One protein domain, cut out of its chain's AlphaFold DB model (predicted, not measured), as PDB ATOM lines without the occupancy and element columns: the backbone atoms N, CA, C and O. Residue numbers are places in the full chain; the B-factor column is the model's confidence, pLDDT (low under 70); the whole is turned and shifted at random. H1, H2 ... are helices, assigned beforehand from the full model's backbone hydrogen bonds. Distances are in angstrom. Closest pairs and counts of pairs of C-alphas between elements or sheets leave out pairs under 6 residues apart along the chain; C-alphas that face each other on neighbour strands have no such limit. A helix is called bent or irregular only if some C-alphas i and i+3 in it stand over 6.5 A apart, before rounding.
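This is residues 100 to 198 of the 310 residues of an uncharacterized protein of [Candida] haemuloni (UniProt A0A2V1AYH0). H3 runs between H2 and H4, with H1 across one end of this zigzag and the long H5 at the other end as a nearly detached arm. Residues 170 to 180 and 190 to 198 stick out. The printed part has 99 residues with five named helices, H1 to H5 in order, and no named strand; its class is all helix. It is loose, with a radius of gyration of the C-alphas of 16.1 A and spans of 49 by 34 by 20 A.

Find C-alpha 101 at (-11.490, 25.553, 13.956); from there H1 runs 21.4 A to residue 118, with a kink of 36 degrees near residue 108. H1 is only just irregular, C-alphas 107 and 110 being 6.7 A apart. H2 holds residues 121 to 133. H3, residues 137 to 152, is 23.1 A long and irregular: C-alphas 138 and 141 are 7.6 A apart. H4 holds residues 161 to 169. H5 runs 31.3 A from residue 175 to C-alpha 196 at (-4.039, 66.016, 7.552).

Look first at H3, the hub. H2 and H3 form a hairpin at 40 degrees, closest at the C-alphas of Met 127 and Phe 143, 7.1 A. H3 and H4 form another at 39 degrees, closest at the C-alphas of Phe 145 and Phe 168, 6.6 A. H1 touches H4, about perpendicular at 77 degrees, closest at the C-alphas of Asp 110 and Cys 161, 6.1 A. H3 and H5 only just touch, with 3 pairs of C-alphas within 8 A, the closest those of Phe 138 and Leu 185, 6.3 A. Every O i to N i+4 pair is within hydrogen-bond range in H2, H4 and H5; H1 has 11 of 14 and H3 10 of 12.

The C-alphas farthest apart, Pro 156 and Pro 198, are 53.0 A apart. The printed part has no cut and no long link. Its mean pLDDT is 70.3, and residues 161 to 198 are among those under 70.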
ATOM      1  N   SER A 100     -11.954  21.271  16.459       68.06
ATOM      2  CA  SER A 100     -11.617  21.911  15.186       68.06
ATOM      3  C   SER A 100     -11.841  23.427  15.186       68.06
ATOM      4  O   SER A 100     -12.564  23.979  16.015       68.06
ATOM      5  N   VAL A 101     -11.241  24.118  14.207       62.66
ATOM      6  CA  VAL A 101     -11.490  25.553  13.956       62.66
ATOM      7  C   VAL A 101     -12.961  25.797  13.617       62.66
ATOM      8  O   VAL A 101     -13.519  26.802  14.036       62.66
ATOM      9  N   VAL A 102     -13.587  24.856  12.903       68.44
ATOM     10  CA  VAL A 102     -15.002  24.921  12.517       68.44
ATOM     11  C   VAL A 102     -15.899  24.923  13.755       68.44
ATOM     12  O   VAL A 102     -16.857  25.684  13.824       68.44
ATOM     13  N   GLU A 103     -15.559  24.121  14.764       70.94
ATOM     14  CA  GLU A 103     -16.300  24.072  16.026       70.94
ATOM     15  C   GLU A 103     -16.147  25.366  16.836       70.94
ATOM     16  O   GLU A 103     -17.143  25.924  17.296       70.94
ATOM     17  N   LEU A 104     -14.925  25.896  16.958       71.94
ATOM     18  CA  LEU A 104     -14.672  27.206  17.575       71.94
ATOM     19  C   LEU A 104     -15.469  28.316  16.877       71.94
ATOM     20  O   LEU A 104     -16.072  29.179  17.521       71.94
ATOM     21  N   GLU A 105     -15.473  28.292  15.551       69.25
ATOM     22  CA  GLU A 105     -16.170  29.274  14.746       69.25
ATOM     23  C   GLU A 105     -17.681  29.217  14.975       69.25
ATOM     24  O   GLU A 105     -18.274  30.227  15.348       69.25
ATOM     25  N   ALA A 106     -18.278  28.032  14.856       78.94
ATOM     26  CA  ALA A 106     -19.708  27.833  15.054       78.94
ATOM     27  C   ALA A 106     -20.161  28.146  16.492       78.94
ATOM     28  O   ALA A 106     -21.263  28.654  16.699       78.94
ATOM     29  N   THR A 107     -19.316  27.862  17.489       76.06
ATOM     30  CA  THR A 107     -19.694  27.961  18.911       76.06
ATOM     31  C   THR A 107     -19.464  29.355  19.492       76.06
ATOM     32  O   THR A 107     -20.198  29.779  20.382       76.06
ATOM     33  N   VAL A 108     -18.452  30.086  19.012       72.00
ATOM     34  CA  VAL A 108     -18.044  31.369  19.609       72.00
ATOM     35  C   VAL A 108     -18.095  32.505  18.599       72.00
ATOM     36  O   VAL A 108     -18.733  33.526  18.859       72.00
ATOM     37  N   ILE A 109     -17.443  32.350  17.446       67.62
ATOM     38  CA  ILE A 109     -17.275  33.452  16.491       67.62
ATOM     39  C   ILE A 109     -18.614  33.801  15.835       67.62
ATOM     40  O   ILE A 109     -19.019  34.961  15.866       67.62
ATOM     41  N   ASP A 110     -19.336  32.817  15.308       76.25
ATOM     42  CA  ASP A 110     -20.608  33.019  14.614       76.25
ATOM     43  C   ASP A 110     -21.696  33.625  15.518       76.25
ATOM     44  O   ASP A 110     -22.368  34.567  15.073       76.25
ATOM     45  N   PRO A 111     -21.875  33.183  16.782       79.12
ATOM     46  CA  PRO A 111     -22.798  33.823  17.714       79.12
ATOM     47  C   PRO A 111     -22.398  35.254  18.067       79.12
ATOM     48  O   PRO A 111     -23.259  36.135  18.075       79.12
ATOM     49  N   LEU A 112     -21.107  35.520  18.307       68.69
ATOM     50  CA  LEU A 112     -20.621  36.871  18.601       68.69
ATOM     51  C   LEU A 112     -20.832  37.805  17.411       68.69
ATOM     52  O   LEU A 112     -21.395  38.889  17.564       68.69
ATOM     53  N   VAL A 113     -20.444  37.377  16.215       72.38
ATOM     54  CA  VAL A 113     -20.656  38.138  14.983       72.38
ATOM     55  C   VAL A 113     -22.151  38.351  14.746       72.38
ATOM     56  O   VAL A 113     -22.585  39.463  14.446       72.38
ATOM     57  N   SER A 114     -22.978  37.324  14.943       82.44
ATOM     58  CA  SER A 114     -24.424  37.471  14.801       82.44
ATOM     59  C   SER A 114     -25.009  38.459  15.811       82.44
ATOM     60  O   SER A 114     -25.896  39.221  15.436       82.44
ATOM     61  N   ALA A 115     -24.565  38.446  17.067       77.94
ATOM     62  CA  ALA A 115     -25.100  39.302  18.121       77.94
ATOM     63  C   ALA A 115     -24.632  40.757  17.976       77.94
ATOM     64  O   ALA A 115     -25.445  41.678  18.026       77.94
ATOM     65  N   PHE A 116     -23.331  40.964  17.770       74.00
ATOM     66  CA  PHE A 116     -22.717  42.290  17.790       74.00
ATOM     67  C   PHE A 116     -22.684  42.980  16.432       74.00
ATOM     68  O   PHE A 116     -22.676  44.211  16.404       74.00
ATOM     69  N   VAL A 117     -22.667  42.216  15.336       76.88
ATOM     70  CA  VAL A 117     -22.612  42.766  13.979       76.88
ATOM     71  C   VAL A 117     -23.988  42.720  13.336       76.88
ATOM     72  O   VAL A 117     -24.587  43.767  13.109       76.88
ATOM     73  N   VAL A 118     -24.527  41.523  13.094       85.44
ATOM     74  CA  VAL A 118     -25.750  41.361  12.287       85.44
ATOM     75  C   VAL A 118     -26.991  41.883  13.010       85.44
ATOM     76  O   VAL A 118     -27.752  42.670  12.455       85.44
ATOM     77  N   ARG A 119     -27.215  41.448  14.253       87.12
ATOM     78  CA  ARG A 119     -28.425  41.782  15.022       87.12
ATOM     79  C   ARG A 119     -28.334  43.119  15.746       87.12
ATOM     80  O   ARG A 119     -29.297  43.504  16.400       87.12
ATOM     81  N   ASN A 120     -27.209  43.822  15.654       83.88
ATOM     82  CA  ASN A 120     -27.011  45.087  16.343       83.88
ATOM     83  C   ASN A 120     -27.587  46.252  15.516       83.88
ATOM     84  O   ASN A 120     -26.957  46.680  14.543       83.88
ATOM     85  N   PRO A 121     -28.748  46.821  15.898       87.69
ATOM     86  CA  PRO A 121     -29.404  47.859  15.105       87.69
ATOM     87  C   PRO A 121     -28.593  49.155  15.069       87.69
ATOM     88  O   PRO A 121     -28.644  49.888  14.085       87.69
ATOM     89  N   ILE A 122     -27.812  49.431  16.119       85.75
ATOM     90  CA  ILE A 122     -26.972  50.629  16.201       85.75
ATOM     91  C   ILE A 122     -25.860  50.533  15.157       85.75
ATOM     92  O   ILE A 122     -25.640  51.482  14.404       85.75
ATOM     93  N   LEU A 123     -25.193  49.378  15.076       78.69
ATOM     94  CA  LEU A 123     -24.127  49.167  14.103       78.69
ATOM     95  C   LEU A 123     -24.665  49.202  12.669       78.69
ATOM     96  O   LEU A 123     -24.087  49.890  11.832       78.69
ATOM     97  N   GLN A 124     -25.784  48.524  12.396       90.25
ATOM     98  CA  GLN A 124     -26.378  48.490  11.055       90.25
ATOM     99  C   GLN A 124     -26.865  49.874  10.604       90.25
ATOM    100  O   GLN A 124     -26.578  50.296   9.480       90.25
ATOM    101  N   ASN A 125     -27.507  50.642  11.490       89.56
ATOM    102  CA  ASN A 125     -27.892  52.019  11.182       89.56
ATOM    103  C   ASN A 125     -26.664  52.893  10.915       89.56
ATOM    104  O   ASN A 125     -26.641  53.625   9.926       89.56
ATOM    105  N   THR A 126     -25.622  52.777  11.741       80.94
ATOM    106  CA  THR A 126     -24.375  53.534  11.567       80.94
ATOM    107  C   THR A 126     -23.706  53.198  10.234       80.94
ATOM    108  O   THR A 126     -23.387  54.106   9.469       80.94
ATOM    109  N   MET A 127     -23.567  51.909   9.907       80.75
ATOM    110  CA  MET A 127     -23.048  51.435   8.618       80.75
ATOM    111  C   MET A 127     -23.850  52.020   7.450       80.75
ATOM    112  O   MET A 127     -23.258  52.581   6.533       80.75
ATOM    113  N   SER A 128     -25.186  51.988   7.514       87.62
ATOM    114  CA  SER A 128     -26.046  52.508   6.441       87.62
ATOM    115  C   SER A 128     -25.910  54.021   6.226       87.62
ATOM    116  O   SER A 128     -25.947  54.500   5.092       87.62
ATOM    117  N   VAL A 129     -25.725  54.795   7.302       88.31
ATOM    118  CA  VAL A 129     -25.523  56.249   7.228       88.31
ATOM    119  C   VAL A 129     -24.152  56.555   6.630       88.31
ATOM    120  O   VAL A 129     -24.036  57.401   5.741       88.31
ATOM    121  N   ILE A 130     -23.113  55.844   7.069       79.44
ATOM    122  CA  ILE A 130     -21.759  56.015   6.535       79.44
ATOM    123  C   ILE A 130     -21.711  55.623   5.048       79.44
ATOM    124  O   ILE A 130     -21.097  56.327   4.247       79.44
ATOM    125  N   GLU A 131     -22.397  54.549   4.657       86.38
ATOM    126  CA  GLU A 131     -22.498  54.123   3.260       86.38
ATOM    127  C   GLU A 131     -23.200  55.188   2.401       86.38
ATOM    128  O   GLU A 131     -22.664  55.605   1.374       86.38
ATOM    129  N   ARG A 132     -24.350  55.710   2.853       87.75
ATOM    130  CA  ARG A 132     -25.113  56.749   2.131       87.75
ATOM    131  C   ARG A 132     -24.370  58.068   1.984       87.75
ATOM    132  O   ARG A 132     -24.530  58.748   0.977       87.75
ATOM    133  N   THR A 133     -23.588  58.448   2.988       84.25
ATOM    134  CA  THR A 133     -22.810  59.693   2.942       84.25
ATOM    135  C   THR A 133     -21.614  59.595   1.995       84.25
ATOM    136  O   THR A 133     -21.041  60.620   1.639       84.25
ATOM    137  N   GLY A 134     -21.212  58.386   1.580       77.25
ATOM    138  CA  GLY A 134     -20.083  58.164   0.670       77.25
ATOM    139  C   GLY A 134     -18.712  58.502   1.271       77.25
ATOM    140  O   GLY A 134     -17.687  58.295   0.616       77.25
ATOM    141  N   ILE A 135     -18.676  58.968   2.525       71.56
ATOM    142  CA  ILE A 135     -17.463  59.397   3.236       71.56
ATOM    143  C   ILE A 135     -16.473  58.231   3.349       71.56
ATOM    144  O   ILE A 135     -15.264  58.427   3.247       71.56
ATOM    145  N   ALA A 136     -16.979  57.003   3.485       67.38
ATOM    146  CA  ALA A 136     -16.162  55.800   3.589       67.38
ATOM    147  C   ALA A 136     -16.181  54.936   2.318       67.38
ATOM    148  O   ALA A 136     -16.239  53.713   2.399       67.38
ATOM    149  N   SER A 137     -16.099  55.538   1.128       68.00
ATOM    150  CA  SER A 137     -16.021  54.784  -0.142       68.00
ATOM    151  C   SER A 137     -14.886  53.740  -0.183       68.00
ATOM    152  O   SER A 137     -15.010  52.698  -0.838       68.00
ATOM    153  N   PHE A 138     -13.808  53.962   0.577       59.84
ATOM    154  CA  PHE A 138     -12.711  53.009   0.787       59.84
ATOM    155  C   PHE A 138     -13.145  51.731   1.528       59.84
ATOM    156  O   PHE A 138     -12.593  50.662   1.287       59.84
ATOM    157  N   ALA A 139     -14.161  51.825   2.389       62.59
ATOM    158  CA  ALA A 139     -14.734  50.721   3.152       62.59
ATOM    159  C   ALA A 139     -15.873  50.007   2.400       62.59
ATOM    160  O   ALA A 139     -16.563  49.174   2.979       62.59
ATOM    161  N   SER A 140     -16.056  50.276   1.102       69.25
ATOM    162  CA  SER A 140     -17.077  49.619   0.266       69.25
ATOM    163  C   SER A 140     -17.031  48.089   0.325       69.25
ATOM    164  O   SER A 140     -18.079  47.451   0.352       69.25
ATOM    165  N   ALA A 141     -15.839  47.493   0.426       63.91
ATOM    166  CA  ALA A 141     -15.691  46.049   0.607       63.91
ATOM    167  C   ALA A 141     -16.216  45.556   1.970       63.91
ATOM    168  O   ALA A 141     -16.779  44.469   2.044       63.91
ATOM    169  N   LEU A 142     -16.076  46.358   3.032       66.25
ATOM    170  CA  LEU A 142     -16.597  46.037   4.364       66.25
ATOM    171  C   LEU A 142     -18.119  46.170   4.416       66.25
ATOM    172  O   LEU A 142     -18.773  45.332   5.030       66.25
ATOM    173  N   PHE A 143     -18.689  47.176   3.745       79.50
ATOM    174  CA  PHE A 143     -20.142  47.300   3.618       79.50
ATOM    175  C   PHE A 143     -20.723  46.129   2.829       79.50
ATOM    176  O   PHE A 143     -21.660  45.492   3.299       79.50
ATOM    177  N   ALA A 144     -20.122  45.783   1.686       79.31
ATOM    178  CA  ALA A 144     -20.541  44.635   0.887       79.31
ATOM    179  C   ALA A 144     -20.434  43.317   1.673       79.31
ATOM    180  O   ALA A 144     -21.377  42.530   1.673       79.31
ATOM    181  N   PHE A 145     -19.343  43.122   2.420       77.44
ATOM    182  CA  PHE A 145     -19.197  41.978   3.316       77.44
ATOM    183  C   PHE A 145     -20.271  41.960   4.411       77.44
ATOM    184  O   PHE A 145     -20.877  40.924   4.648       77.44
ATOM    185  N   ASN A 146     -20.557  43.095   5.059       82.12
ATOM    186  CA  ASN A 146     -21.601  43.186   6.083       82.12
ATOM    187  C   ASN A 146     -23.002  42.893   5.513       82.12
ATOM    188  O   ASN A 146     -23.790  42.209   6.166       82.12
ATOM    189  N   HIS A 147     -23.307  43.356   4.297       88.25
ATOM    190  CA  HIS A 147     -24.560  43.035   3.601       88.25
ATOM    191  C   HIS A 147     -24.673  41.538   3.310       88.25
ATOM    192  O   HIS A 147     -25.708  40.937   3.604       88.25
ATOM    193  N   GLU A 148     -23.606  40.918   2.807       83.88
ATOM    194  CA  GLU A 148     -23.585  39.478   2.531       83.88
ATOM    195  C   GLU A 148     -23.660  38.655   3.825       83.88
ATOM    196  O   GLU A 148     -24.390  37.668   3.912       83.88
ATOM    197  N   LEU A 149     -22.997  39.115   4.885       82.00
ATOM    198  CA  LEU A 149     -23.069  38.524   6.214       82.00
ATOM    199  C   LEU A 149     -24.501  38.574   6.765       82.00
ATOM    200  O   LEU A 149     -24.998  37.560   7.254       82.00
ATOM    201  N   CYS A 150     -25.192  39.712   6.643       88.38
ATOM    202  CA  CYS A 150     -26.595  39.846   7.043       88.38
ATOM    203  C   CYS A 150     -27.513  38.955   6.195       88.38
ATOM    204  O   CYS A 150     -28.403  38.295   6.733       88.38
ATOM    205  N   ARG A 151     -27.266  38.880   4.882       88.75
ATOM    206  CA  ARG A 151     -27.990  38.000   3.956       88.75
ATOM    207  C   ARG A 151     -27.813  36.528   4.335       88.75
ATOM    208  O   ARG A 151     -28.805  35.800   4.385       88.75
ATOM    209  N   SER A 152     -26.596  36.109   4.683       83.44
ATOM    210  CA  SER A 152     -26.263  34.725   5.049       83.44
ATOM    211  C   SER A 152     -27.019  34.217   6.282       83.44
ATOM    212  O   SER A 152     -27.278  33.022   6.394       83.44
ATOM    213  N   VAL A 153     -27.438  35.107   7.191       82.19
ATOM    214  CA  VAL A 153     -28.187  34.728   8.406       82.19
ATOM    215  C   VAL A 153     -29.568  34.162   8.081       82.19
ATOM    216  O   VAL A 153     -30.110  33.386   8.861       82.19
ATOM    217  N   SER A 154     -30.125  34.505   6.918       77.69
ATOM    218  CA  SER A 154     -31.413  33.976   6.457       77.69
ATOM    219  C   SER A 154     -31.324  32.592   5.798       77.69
ATOM    220  O   SER A 154     -32.356  32.022   5.445       77.69
ATOM    221  N   TRP A 155     -30.119  32.037   5.615       78.81
ATOM    222  CA  TRP A 155     -29.929  30.782   4.889       78.81
ATOM    223  C   TRP A 155     -30.034  29.563   5.818       78.81
ATOM    224  O   TRP A 155     -29.413  29.550   6.880       78.81
ATOM    225  N   PRO A 156     -30.743  28.492   5.405       70.94
ATOM    226  CA  PRO A 156     -30.894  27.278   6.213       70.94
ATOM    227  C   PRO A 156     -29.578  26.499   6.390       70.94
ATOM    228  O   PRO A 156     -29.409  25.794   7.379       70.94
ATOM    229  N   LYS A 157     -28.621  26.651   5.462       77.94
ATOM    230  CA  LYS A 157     -27.223  26.223   5.619       77.94
ATOM    231  C   LYS A 157     -26.332  27.450   5.521       77.94
ATOM    232  O   LYS A 157     -25.955  27.862   4.425       77.94
ATOM    233  N   ARG A 158     -26.060  28.067   6.668       73.88
ATOM    234  CA  ARG A 158     -25.242  29.273   6.745       73.88
ATOM    235  C   ARG A 158     -23.759  28.905   6.573       73.88
ATOM    236  O   ARG A 158     -23.273  28.077   7.344       73.88
ATOM    237  N   PRO A 159     -23.040  29.486   5.594       73.50
ATOM    238  CA  PRO A 159     -21.588  29.384   5.560       73.50
ATOM    239  C   PRO A 159     -21.014  30.090   6.788       73.50
ATOM    240  O   PRO A 159     -21.534  31.121   7.221       73.50
ATOM    241  N   SER A 160     -19.957  29.522   7.351       70.44
ATOM    242  CA  SER A 160     -19.324  30.068   8.543       70.44
ATOM    243  C   SER A 160     -18.763  31.474   8.257       70.44
ATOM    244  O   SER A 160     -18.397  31.785   7.117       70.44
ATOM    245  N   CYS A 161     -18.781  32.383   9.238       68.62
ATOM    246  CA  CYS A 161     -18.418  33.790   9.024       68.62
ATOM    247  C   CYS A 161     -17.011  33.973   8.426       68.62
ATOM    248  O   CYS A 161     -16.794  34.856   7.594       68.62
ATOM    249  N   LEU A 162     -16.052  33.162   8.854       63.53
ATOM    250  CA  LEU A 162     -14.700  33.095   8.319       63.53
ATOM    251  C   LEU A 162     -14.710  32.548   6.902       63.53
ATOM    252  O   LEU A 162     -14.003  33.102   6.073       63.53
ATOM    253  N   HIS A 163     -15.504  31.521   6.591       65.88
ATOM    254  CA  HIS A 163     -15.586  31.011   5.222       65.88
ATOM    255  C   HIS A 163     -16.108  32.087   4.261       65.88
ATOM    256  O   HIS A 163     -15.464  32.376   3.255       65.88
ATOM    257  N   LEU A 164     -17.181  32.781   4.652       68.69
ATOM    258  CA  LEU A 164     -17.695  33.937   3.918       68.69
ATOM    259  C   LEU A 164     -16.637  35.049   3.807       68.69
ATOM    260  O   LEU A 164     -16.481  35.666   2.759       68.69
ATOM    261  N   GLY A 165     -15.895  35.305   4.887       61.09
ATOM    262  CA  GLY A 165     -14.815  36.291   4.914       61.09
ATOM    263  C   GLY A 165     -13.675  35.942   3.962       61.09
ATOM    264  O   GLY A 165     -13.168  36.822   3.276       61.09
ATOM    265  N   VAL A 166     -13.305  34.666   3.875       58.38
ATOM    266  CA  VAL A 166     -12.280  34.170   2.954       58.38
ATOM    267  C   VAL A 166     -12.717  34.372   1.508       58.38
ATOM    268  O   VAL A 166     -11.943  34.920   0.722       58.38
ATOM    269  N   ASP A 167     -13.954  34.026   1.169       60.25
ATOM    270  CA  ASP A 167     -14.458  34.180  -0.197       60.25
ATOM    271  C   ASP A 167     -14.541  35.660  -0.605       60.25
ATOM    272  O   ASP A 167     -14.214  36.021  -1.731       60.25
ATOM    273  N   PHE A 168     -14.902  36.549   0.325       61.00
ATOM    274  CA  PHE A 168     -15.096  37.972   0.022       61.00
ATOM    275  C   PHE A 168     -13.817  38.823   0.084       61.00
ATOM    276  O   PHE A 168     -13.716  39.870  -0.574       61.00
ATOM    277  N   LEU A 169     -12.867  38.433   0.937       55.41
ATOM    278  CA  LEU A 169     -11.681  39.230   1.261       55.41
ATOM    279  C   LEU A 169     -10.381  38.612   0.744       55.41
ATOM    280  O   LEU A 169      -9.448  39.366   0.468       55.41
ATOM    281  N   CYS A 170     -10.305  37.284   0.619       50.81
ATOM    282  CA  CYS A 170      -9.078  36.573   0.252       50.81
ATOM    283  C   CYS A 170      -9.119  35.989  -1.159       50.81
ATOM    284  O   CYS A 170      -8.092  35.984  -1.838       50.81
ATOM    285  N   TYR A 171     -10.277  35.519  -1.617       49.84
ATOM    286  CA  TYR A 171     -10.444  35.043  -2.986       49.84
ATOM    287  C   TYR A 171     -10.790  36.218  -3.906       49.84
ATOM    288  O   TYR A 171     -11.937  36.515  -4.214       49.84
ATOM    289  N   MET A 172      -9.753  36.952  -4.312       51.97
ATOM    290  CA  MET A 172      -9.862  37.894  -5.422       51.97
ATOM    291  C   MET A 172      -9.604  37.136  -6.723       51.97
ATOM    292  O   MET A 172      -8.453  36.932  -7.107       51.97
ATOM    293  N   ASP A 173     -10.681  36.743  -7.400       49.12
ATOM    294  CA  ASP A 173     -10.646  35.923  -8.619       49.12
ATOM    295  C   ASP A 173      -9.898  36.574  -9.794       49.12
ATOM    296  O   ASP A 173      -9.586  35.901 -10.779       49.12
ATOM    297  N   SER A 174      -9.559  37.873  -9.730       48.91
ATOM    298  CA  SER A 174      -8.716  38.480 -10.759       48.91
ATOM    299  C   SER A 174      -7.702  39.522 -10.255       48.91
ATOM    300  O   SER A 174      -8.034  40.413  -9.466       48.91
ATOM    301  N   PRO A 175      -6.466  39.510 -10.796       53.44
ATOM    302  CA  PRO A 175      -5.429  40.496 -10.467       53.44
ATOM    303  C   PRO A 175      -5.826  41.933 -10.843       53.44
ATOM    304  O   PRO A 175      -5.340  42.896 -10.252       53.44
ATOM    305  N   ARG A 176      -6.747  42.098 -11.803       63.00
ATOM    306  CA  ARG A 176      -7.297  43.407 -12.197       63.00
ATOM    307  C   ARG A 176      -8.125  44.034 -11.084       63.00
ATOM    308  O   ARG A 176      -8.095  45.245 -10.882       63.00
ATOM    309  N   GLU A 177      -8.862  43.207 -10.368       57.75
ATOM    310  CA  GLU A 177      -9.782  43.639  -9.331       57.75
ATOM    311  C   GLU A 177      -9.011  43.975  -8.039       57.75
ATOM    312  O   GLU A 177      -9.314  44.976  -7.383       57.75
ATOM    313  N   LEU A 178      -7.911  43.256  -7.770       57.16
ATOM    314  CA  LEU A 178      -6.909  43.635  -6.768       57.16
ATOM    315  C   LEU A 178      -6.267  44.996  -7.091       57.16
ATOM    316  O   LEU A 178      -6.238  45.878  -6.230       57.16
ATOM    317  N   ALA A 179      -5.810  45.202  -8.332       60.62
ATOM    318  CA  ALA A 179      -5.215  46.469  -8.766       60.62
ATOM    319  C   ALA A 179      -6.199  47.647  -8.636       60.62
ATOM    320  O   ALA A 179      -5.832  48.723  -8.161       60.62
ATOM    321  N   ALA A 180      -7.474  47.436  -8.975       65.88
ATOM    322  CA  ALA A 180      -8.519  48.445  -8.816       65.88
ATOM    323  C   ALA A 180      -8.781  48.802  -7.341       65.88
ATOM    324  O   ALA A 180      -9.015  49.973  -7.020       65.88
ATOM    325  N   ARG A 181      -8.737  47.824  -6.424       58.94
ATOM    326  CA  ARG A 181      -8.872  48.070  -4.977       58.94
ATOM    327  C   ARG A 181      -7.645  48.784  -4.402       58.94
ATOM    328  O   ARG A 181      -7.824  49.735  -3.643       58.94
ATOM    329  N   LEU A 182      -6.436  48.404  -4.817       58.56
ATOM    330  CA  LEU A 182      -5.190  49.096  -4.465       58.56
ATOM    331  C   LEU A 182      -5.226  50.565  -4.889       58.56
ATOM    332  O   LEU A 182      -4.987  51.448  -4.072       58.56
ATOM    333  N   GLN A 183      -5.649  50.840  -6.120       68.88
ATOM    334  CA  GLN A 183      -5.754  52.207  -6.622       68.88
ATOM    335  C   GLN A 183      -6.783  53.043  -5.834       68.88
ATOM    336  O   GLN A 183      -6.585  54.236  -5.608       68.88
ATOM    337  N   LYS A 184      -7.892  52.434  -5.389       59.97
ATOM    338  CA  LYS A 184      -8.866  53.100  -4.505       59.97
ATOM    339  C   LYS A 184      -8.264  53.406  -3.131       59.97
ATOM    340  O   LYS A 184      -8.484  54.497  -2.610       59.97
ATOM    341  N   LEU A 185      -7.492  52.474  -2.572       53.56
ATOM    342  CA  LEU A 185      -6.804  52.654  -1.295       53.56
ATOM    343  C   LEU A 185      -5.736  53.753  -1.377       53.56
ATOM    344  O   LEU A 185      -5.675  54.608  -0.499       53.56
ATOM    345  N   GLU A 186      -4.945  53.791  -2.449       62.41
ATOM    346  CA  GLU A 186      -3.941  54.835  -2.678       62.41
ATOM    347  C   GLU A 186      -4.572  56.227  -2.755       62.41
ATOM    348  O   GLU A 186      -4.108  57.148  -2.082       62.41
ATOM    349  N   ARG A 187      -5.673  56.383  -3.505       68.31
ATOM    350  CA  ARG A 187      -6.417  57.655  -3.568       68.31
ATOM    351  C   ARG A 187      -6.949  58.072  -2.203       68.31
ATOM    352  O   ARG A 187      -6.949  59.257  -1.885       68.31
ATOM    353  N   PHE A 188      -7.383  57.113  -1.392       56.34
ATOM    354  CA  PHE A 188      -7.853  57.378  -0.040       56.34
ATOM    355  C   PHE A 188      -6.719  57.824   0.892       56.34
ATOM    356  O   PHE A 188      -6.854  58.844   1.565       56.34
ATOM    357  N   ILE A 189      -5.583  57.120   0.888       55.66
ATOM    358  CA  ILE A 189      -4.389  57.503   1.659       55.66
ATOM    359  C   ILE A 189      -3.912  58.893   1.231       55.66
ATOM    360  O   ILE A 189      -3.582  59.720   2.080       55.66
ATOM    361  N   PHE A 190      -3.919  59.174  -0.072       65.25
ATOM    362  CA  PHE A 190      -3.582  60.491  -0.599       65.25
ATOM    363  C   PHE A 190      -4.580  61.561  -0.133       65.25
ATOM    364  O   PHE A 190      -4.167  62.637   0.294       65.25
ATOM    365  N   GLY A 191      -5.878  61.242  -0.122       64.62
ATOM    366  CA  GLY A 191      -6.937  62.094   0.417       64.62
ATOM    367  C   GLY A 191      -6.736  62.423   1.898       64.62
ATOM    368  O   GLY A 191      -6.712  63.596   2.262       64.62
ATOM    369  N   ILE A 192      -6.486  61.420   2.746       58.12
ATOM    370  CA  ILE A 192      -6.167  61.640   4.166       58.12
ATOM    371  C   ILE A 192      -4.904  62.483   4.303       58.12
ATOM    372  O   ILE A 192      -4.893  63.456   5.050       58.12
ATOM    373  N   ARG A 193      -3.841  62.145   3.566       63.41
ATOM    374  CA  ARG A 193      -2.585  62.895   3.608       63.41
ATOM    375  C   ARG A 193      -2.800  64.357   3.226       63.41
ATOM    376  O   ARG A 193      -2.209  65.223   3.855       63.41
ATOM    377  N   SER A 194      -3.666  64.637   2.254       63.97
ATOM    378  CA  SER A 194      -4.020  66.004   1.858       63.97
ATOM    379  C   SER A 194      -4.895  66.738   2.882       63.97
ATOM    380  O   SER A 194      -4.777  67.950   3.006       63.97
ATOM    381  N   ALA A 195      -5.724  66.020   3.646       58.22
ATOM    382  CA  ALA A 195      -6.571  66.594   4.693       58.22
ATOM    383  C   ALA A 195      -5.819  66.828   6.015       58.22
ATOM    384  O   ALA A 195      -6.136  67.753   6.757       58.22
ATOM    385  N   VAL A 196      -4.831  65.981   6.314       53.81
ATOM    386  CA  VAL A 196      -4.039  66.016   7.552       53.81
ATOM    387  C   VAL A 196      -2.759  66.828   7.380       53.81
ATOM    388  O   VAL A 196      -2.265  67.390   8.353       53.81
ATOM    389  N   SER A 197      -2.215  66.932   6.163       50.31
ATOM    390  CA  SER A 197      -1.110  67.851   5.905       50.31
ATOM    391  C   SER A 197      -1.658  69.272   5.995       50.31
ATOM    392  O   SER A 197      -2.444  69.659   5.125       50.31
ATOM    393  N   PRO A 198      -1.266  70.071   7.004       49.41
ATOM    394  CA  PRO A 198      -1.659  71.462   7.042       49.41
ATOM    395  C   PRO A 198      -1.149  72.070   5.745       49.41
ATOM    396  O   PRO A 198       0.041  71.977   5.429       49.41
TER     397      PRO A 198